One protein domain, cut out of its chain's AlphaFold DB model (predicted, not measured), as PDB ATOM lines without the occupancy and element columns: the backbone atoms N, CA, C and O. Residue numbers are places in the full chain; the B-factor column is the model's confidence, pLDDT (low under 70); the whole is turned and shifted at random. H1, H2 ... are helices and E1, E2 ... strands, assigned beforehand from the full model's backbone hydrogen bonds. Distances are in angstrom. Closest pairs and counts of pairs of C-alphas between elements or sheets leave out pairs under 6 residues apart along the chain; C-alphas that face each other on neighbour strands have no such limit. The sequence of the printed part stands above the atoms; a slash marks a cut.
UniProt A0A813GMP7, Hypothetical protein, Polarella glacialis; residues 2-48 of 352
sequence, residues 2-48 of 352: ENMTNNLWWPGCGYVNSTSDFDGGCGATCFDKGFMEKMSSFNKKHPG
ATOM      1  N   GLU A   2     -10.005  -6.888 -23.008       74.38
ATOM      2  CA  GLU A   2     -10.614  -7.802 -23.999       74.38
ATOM      3  C   GLU A   2     -10.346  -9.278 -23.685       74.38
ATOM      4  O   GLU A   2     -11.052 -10.155 -24.167       74.38
ATOM      5  N   ASN A   3      -9.332  -9.557 -22.861       72.38
ATOM      6  CA  ASN A   3      -8.764 -10.891 -22.715       72.38
ATOM      7  C   ASN A   3      -8.969 -11.495 -21.317       72.38
ATOM      8  O   ASN A   3      -8.034 -12.001 -20.708       72.38
ATOM      9  N   MET A   4     -10.192 -11.393 -20.785       76.00
ATOM     10  CA  MET A   4     -10.505 -11.773 -19.395       76.00
ATOM     11  C   MET A   4     -10.411 -13.280 -19.108       76.00
ATOM     12  O   MET A   4     -10.518 -13.682 -17.958       76.00
ATOM     13  N   THR A   5     -10.247 -14.118 -20.132       80.81
ATOM     14  CA  THR A   5     -10.077 -15.572 -19.987       80.81
ATOM     15  C   THR A   5      -8.618 -16.002 -19.932       80.81
ATOM     16  O   THR A   5      -8.331 -17.110 -19.488       80.81
ATOM     17  N   ASN A   6      -7.699 -15.147 -20.377       85.12
ATOM     18  CA  ASN A   6      -6.295 -15.495 -20.538       85.12
ATOM     19  C   ASN A   6      -5.435 -14.781 -19.500       85.12
ATOM     20  O   ASN A   6      -5.806 -13.737 -18.973       85.12
ATOM     21  N   ASN A   7      -4.226 -15.297 -19.306       86.56
ATOM     22  CA  ASN A   7      -3.255 -14.835 -18.320       86.56
ATOM     23  C   ASN A   7      -3.788 -14.924 -16.886       86.56
ATOM     24  O   ASN A   7      -3.461 -14.089 -16.045       86.56
ATOM     25  N   LEU A   8      -4.628 -15.930 -16.628       88.50
ATOM     26  CA  LEU A   8      -5.258 -16.185 -15.337       88.50
ATOM     27  C   LEU A   8      -5.134 -17.651 -14.960       88.50
ATOM     28  O   LEU A   8      -5.017 -18.529 -15.813       88.50
ATOM     29  N   TRP A   9      -5.163 -17.905 -13.659       91.88
ATOM     30  CA  TRP A   9      -5.263 -19.257 -13.142       91.88
ATOM     31  C   TRP A   9      -6.723 -19.715 -13.169       91.88
ATOM     32  O   TRP A   9      -7.597 -18.978 -12.724       91.88
ATOM     33  N   TRP A  10      -6.981 -20.931 -13.648       91.44
ATOM     34  CA  TRP A  10      -8.304 -21.557 -13.625       91.44
ATOM     35  C   TRP A  10      -8.260 -22.915 -12.910       91.44
ATOM     36  O   TRP A  10      -7.295 -23.668 -13.102       91.44
ATOM     37  N   PRO A  11      -9.302 -23.277 -12.131       89.81
ATOM     38  CA  PRO A  11      -9.370 -24.565 -11.444       89.81
ATOM     39  C   PRO A  11      -9.155 -25.750 -12.393       89.81
ATOM     40  O   PRO A  11      -9.874 -25.910 -13.376       89.81
ATOM     41  N   GLY A  12      -8.153 -26.579 -12.092       90.81
ATOM     42  CA  GLY A  12      -7.743 -27.750 -12.883       90.81
ATOM     43  C   GLY A  12      -6.889 -27.463 -14.121       90.81
ATOM     44  O   GLY A  12      -6.108 -28.323 -14.519       90.81
ATOM     45  N   CYS A  13      -6.954 -26.256 -14.686       91.31
ATOM     46  CA  CYS A  13      -6.145 -25.860 -15.846       91.31
ATOM     47  C   CYS A  13      -4.838 -25.157 -15.468       91.31
ATOM     48  O   CYS A  13      -3.916 -25.081 -16.275       91.31
ATOM     49  N   GLY A  14      -4.732 -24.644 -14.240       91.00
ATOM     50  CA  GLY A  14      -3.582 -23.842 -13.854       91.00
ATOM     51  C   GLY A  14      -3.587 -22.490 -14.563       91.00
ATOM     52  O   GLY A  14      -4.643 -21.959 -14.896       91.00
ATOM     53  N   TYR A  15      -2.404 -21.912 -14.767       91.00
ATOM     54  CA  TYR A  15      -2.268 -20.637 -15.467       91.00
ATOM     55  C   TYR A  15      -2.406 -20.830 -16.981       91.00
ATOM     56  O   TYR A  15      -1.586 -21.517 -17.590       91.00
ATOM     57  N   VAL A  16      -3.416 -20.198 -17.578       90.62
ATOM     58  CA  VAL A  16      -3.689 -20.258 -19.021       90.62
ATOM     59  C   VAL A  16      -3.255 -18.961 -19.699       90.62
ATOM     60  O   VAL A  16      -3.465 -17.877 -19.166       90.62
ATOM     61  N   ASN A  17      -2.687 -19.045 -20.897       89.00
ATOM     62  CA  ASN A  17      -2.284 -17.913 -21.742       89.00
ATOM     63  C   ASN A  17      -3.260 -17.681 -22.909       89.00
ATOM     64  O   ASN A  17      -3.298 -16.596 -23.501       89.00
ATOM     65  N   SER A  18      -4.040 -18.699 -23.268       89.44
ATOM     66  CA  SER A  18      -4.923 -18.705 -24.431       89.44
ATOM     67  C   SER A  18      -6.110 -19.648 -24.254       89.44
ATOM     68  O   SER A  18      -6.078 -20.554 -23.427       89.44
ATOM     69  N   THR A  19      -7.155 -19.476 -25.069       87.12
ATOM     70  CA  THR A  19      -8.311 -20.387 -25.054       87.12
ATOM     71  C   THR A  19      -7.970 -21.801 -25.536       87.12
ATOM     72  O   THR A  19      -8.699 -22.737 -25.218       87.12
ATOM     73  N   SER A  20      -6.863 -21.992 -26.264       88.69
ATOM     74  CA  SER A  20      -6.360 -23.330 -26.602       88.69
ATOM     75  C   SER A  20      -5.763 -24.066 -25.403       88.69
ATOM     76  O   SER A  20      -5.671 -25.281 -25.437       88.69
ATOM     77  N   ASP A  21      -5.426 -23.388 -24.304       89.38
ATOM     78  CA  ASP A  21      -4.918 -24.080 -23.107       89.38
ATOM     79  C   ASP A  21      -6.023 -24.854 -22.363       89.38
ATOM     80  O   ASP A  21      -5.739 -25.644 -21.467       89.38
ATOM     81  N   PHE A  22      -7.289 -24.666 -22.757       89.56
ATOM     82  CA  PHE A  22      -8.411 -25.500 -22.324       89.56
ATOM     83  C   PHE A  22      -8.567 -26.781 -23.168       89.56
ATOM     84  O   PHE A  22      -9.424 -27.619 -22.862       89.56
ATOM     85  N   ASP A  23      -7.755 -26.955 -24.221       82.56
ATOM     86  CA  ASP A  23      -7.721 -28.176 -25.024       82.56
ATOM     87  C   ASP A  23      -7.275 -29.355 -24.147       82.56
ATOM     88  O   ASP A  23      -6.193 -29.359 -23.567       82.56
ATOM     89  N   GLY A  24      -8.140 -30.365 -24.023       80.62
ATOM     90  CA  GLY A  24      -7.912 -31.531 -23.160       80.62
ATOM     91  C   GLY A  24      -8.835 -31.627 -21.944       80.62
ATOM     92  O   GLY A  24      -8.732 -32.592 -21.192       80.62
ATOM     93  N   GLY A  25      -9.760 -30.678 -21.758       83.38
ATOM     94  CA  GLY A  25     -10.816 -30.806 -20.747       83.38
ATOM     95  C   GLY A  25     -10.323 -30.628 -19.310       83.38
ATOM     96  O   GLY A  25     -10.894 -31.208 -18.390       83.38
ATOM     97  N   CYS A  26      -9.285 -29.812 -19.098       88.81
ATOM     98  CA  CYS A  26      -8.733 -29.518 -17.770       88.81
ATOM     99  C   CYS A  26      -9.755 -28.898 -16.795       88.81
ATOM    100  O   CYS A  26      -9.617 -29.042 -15.581       88.81
ATOM    101  N   GLY A  27     -10.804 -28.252 -17.318       83.62
ATOM    102  CA  GLY A  27     -11.916 -27.727 -16.526       83.62
ATOM    103  C   GLY A  27     -12.786 -28.818 -15.891       83.62
ATOM    104  O   GLY A  27     -13.445 -28.540 -14.898       83.62
ATOM    105  N   ALA A  28     -12.727 -30.060 -16.390       84.44
ATOM    106  CA  ALA A  28     -13.358 -31.265 -15.847       84.44
ATOM    107  C   ALA A  28     -14.757 -31.046 -15.232       84.44
ATOM    108  O   ALA A  28     -15.732 -30.901 -15.956       84.44
ATOM    109  N   THR A  29     -14.858 -31.041 -13.899       85.19
ATOM    110  CA  THR A  29     -16.123 -30.914 -13.137       85.19
ATOM    111  C   THR A  29     -16.626 -29.479 -12.995       85.19
ATOM    112  O   THR A  29     -17.683 -29.248 -12.413       85.19
ATOM    113  N   CYS A  30     -15.853 -28.513 -13.479       87.75
ATOM    114  CA  CYS A  30     -16.154 -27.100 -13.384       87.75
ATOM    115  C   CYS A  30     -16.816 -26.606 -14.665       87.75
ATOM    116  O   CYS A  30     -17.981 -26.262 -14.654       87.75
ATOM    117  N   PHE A  31     -16.074 -26.569 -15.766       88.56
ATOM    118  CA  PHE A  31     -16.470 -25.899 -16.999       88.56
ATOM    119  C   PHE A  31     -15.831 -26.601 -18.196       88.56
ATOM    120  O   PHE A  31     -14.844 -27.329 -18.053       88.56
ATOM    121  N   ASP A  32     -16.352 -26.330 -19.388       89.25
ATOM    122  CA  ASP A  32     -15.763 -26.791 -20.639       89.25
ATOM    123  C   ASP A  32     -15.122 -25.653 -21.445       89.25
ATOM    124  O   ASP A  32     -15.219 -24.462 -21.128       89.25
ATOM    125  N   LYS A  33     -14.426 -26.036 -22.519       90.00
ATOM    126  CA  LYS A  33     -13.777 -25.094 -23.430       90.00
ATOM    127  C   LYS A  33     -14.779 -24.168 -24.127       90.00
ATOM    128  O   LYS A  33     -14.468 -22.995 -24.319       90.00
ATOM    129  N   GLY A  34     -15.956 -24.670 -24.501       90.88
ATOM    130  CA  GLY A  34     -16.970 -23.893 -25.213       90.88
ATOM    131  C   GLY A  34     -17.456 -22.708 -24.380       90.88
ATOM    132  O   GLY A  34     -17.557 -21.588 -24.886       90.88
ATOM    133  N   PHE A  35     -17.651 -22.920 -23.077       90.06
ATOM    134  CA  PHE A  35     -17.950 -21.854 -22.127       90.06
ATOM    135  C   PHE A  35     -16.850 -20.777 -22.097       90.06
ATOM    136  O   PHE A  35     -17.140 -19.580 -22.201       90.06
ATOM    137  N   MET A  36     -15.581 -21.188 -22.034       91.56
ATOM    138  CA  MET A  36     -14.440 -20.264 -22.022       91.56
ATOM    139  C   MET A  36     -14.293 -19.490 -23.340       91.56
ATOM    140  O   MET A  36     -14.038 -18.284 -23.329       91.56
ATOM    141  N   GLU A  37     -14.502 -20.137 -24.487       91.56
ATOM    142  CA  GLU A  37     -14.491 -19.485 -25.803       91.56
ATOM    143  C   GLU A  37     -15.620 -18.458 -25.944       91.56
ATOM    144  O   GLU A  37     -15.409 -17.373 -26.499       91.56
ATOM    145  N   LYS A  38     -16.804 -18.766 -25.402       91.56
ATOM    146  CA  LYS A  38     -17.950 -17.855 -25.364       91.56
ATOM    147  C   LYS A  38     -17.646 -16.623 -24.513       91.56
ATOM    148  O   LYS A  38     -17.808 -15.502 -24.997       91.56
ATOM    149  N   MET A  39     -17.113 -16.819 -23.304       92.00
ATOM    150  CA  MET A  39     -16.667 -15.725 -22.437       92.00
ATOM    151  C   MET A  39     -15.605 -14.859 -23.125       92.00
ATOM    152  O   MET A  39     -15.727 -13.634 -23.155       92.00
ATOM    153  N   SER A  40     -14.585 -15.474 -23.726       91.38
ATOM    154  CA  SER A  40     -13.521 -14.754 -24.438       91.38
ATOM    155  C   SER A  40     -14.077 -13.920 -25.602       91.38
ATOM    156  O   SER A  40     -13.809 -12.722 -25.719       91.38
ATOM    157  N   SER A  41     -14.940 -14.527 -26.421       92.00
ATOM    158  CA  SER A  41     -15.572 -13.876 -27.573       92.00
ATOM    159  C   SER A  41     -16.474 -12.714 -27.168       92.00
ATOM    160  O   SER A  41     -16.468 -11.675 -27.831       92.00
ATOM    161  N   PHE A  42     -17.236 -12.868 -26.082       92.44
ATOM    162  CA  PHE A  42     -18.058 -11.799 -25.523       92.44
ATOM    163  C   PHE A  42     -17.185 -10.616 -25.088       92.44
ATOM    164  O   PHE A  42     -17.405  -9.482 -25.508       92.44
ATOM    165  N   ASN A  43     -16.127 -10.869 -24.321       90.81
ATOM    166  CA  ASN A  43     -15.279  -9.801 -23.785       90.81
ATOM    167  C   ASN A  43     -14.508  -9.037 -24.864       90.81
ATOM    168  O   ASN A  43     -14.280  -7.838 -24.718       90.81
ATOM    169  N   LYS A  44     -14.174  -9.699 -25.973       91.31
ATOM    170  CA  LYS A  44     -13.602  -9.040 -27.150       91.31
ATOM    171  C   LYS A  44     -14.598  -8.109 -27.853       91.31
ATOM    172  O   LYS A  44     -14.198  -7.068 -28.360       91.31
ATOM    173  N   LYS A  45     -15.885  -8.471 -27.899       91.56
ATOM    174  CA  LYS A  45     -16.944  -7.637 -28.503       91.56
ATOM    175  C   LYS A  45     -17.354  -6.469 -27.610       91.56
ATOM    176  O   LYS A  45     -17.718  -5.417 -28.123       91.56
ATOM    177  N   HIS A  46     -17.268  -6.652 -26.296       91.19
ATOM    178  CA  HIS A  46     -17.642  -5.654 -25.302       91.19
ATOM    179  C   HIS A  46     -16.416  -5.328 -24.429       91.19
ATOM    180  O   HIS A  46     -16.311  -5.821 -23.299       91.19
ATOM    181  N   PRO A  47     -15.451  -4.532 -24.921       92.94
ATOM    182  CA  PRO A  47     -14.266  -4.189 -24.147       92.94
ATOM    183  C   PRO A  47     -14.621  -3.295 -22.954       92.94
ATOM    184  O   PRO A  47     -15.422  -2.368 -23.058       92.94
ATOM    185  N   GLY A  48     -13.987  -3.558 -21.811       94.94
ATOM    186  CA  GLY A  48     -14.023  -2.661 -20.652       94.94
ATOM    187  C   GLY A  48     -12.878  -1.651 -20.612       94.94
ATOM    188  O   GLY A  48     -11.861  -1.841 -21.286       94.94
TER     189      GLY A  48
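What this domain is: This is residues 2 to 48 of the 352 residues of the protein "Hypothetical protein" of Polarella glacialis (UniProt A0A813GMP7). A small hairpin of two short strands, E1 and E2, lies across from one much longer helix, H2, which runs along the longest axis; the short helix H1 and the loop of residues 23 to 32 lead from one to the other. The two ends of the printed part come together, with C-alphas 2 and 48 at 7.0 A. The printed part has 47 residues, with two named strands and then two named helices in the order E1, E2, H1, H2; the sheet, E1 - E2, is antiparallel and the class is mixed, helices and strands, though under half of the residues are in named elements. The whole is compact, with a radius of gyration of the C-alphas of 10.2 A, and elongated, spanning 28 by 18 by 15 A.

How they stand to each other: E1, residues 8 to 10, and E2, residues 14 to 16, form a hairpin, antiparallel at 133 degrees between their directions. N 10 and O 14 are 2.8 A apart and N 16 and O 8 are 2.9 A apart, both within hydrogen-bond range. H1, residues 19 to 22, comes closest to E2 at the C-alphas of Val 16 and Phe 22, 7.8 A apart. H1 touches H2, residues 33 to 45; their closest C-alphas, of Phe 22 and Lys 33, are 5.5 A apart. E1 is apart from H1, and both strands are apart from H2. In H2 every O i to N i+4 pair is within hydrogen-bond range; H1 is too short for such a pair.

Where its parts are: E1 begins at C-alpha 8, (-5.258, -16.185, -15.337), and measures 6.4 A from first to last C-alpha; E2 measures 6.3 A. H1 measures 5.8 A. H2 measures 18.5 A, from C-alpha 33 at (-13.777, -25.094, -23.430) to C-alpha 45 at (-16.944, -7.637, -28.503).

The domain as a whole: The two C-alphas farthest apart are those of Gly 24 and Gly 48, at 29.6 A. The links E1 to E2 and E2 to H1 are tight, and H1 to H2 is short, with 10 residues between them. The printed part has no cut. Its mean pLDDT is 88.2, and no printed residue is under 70.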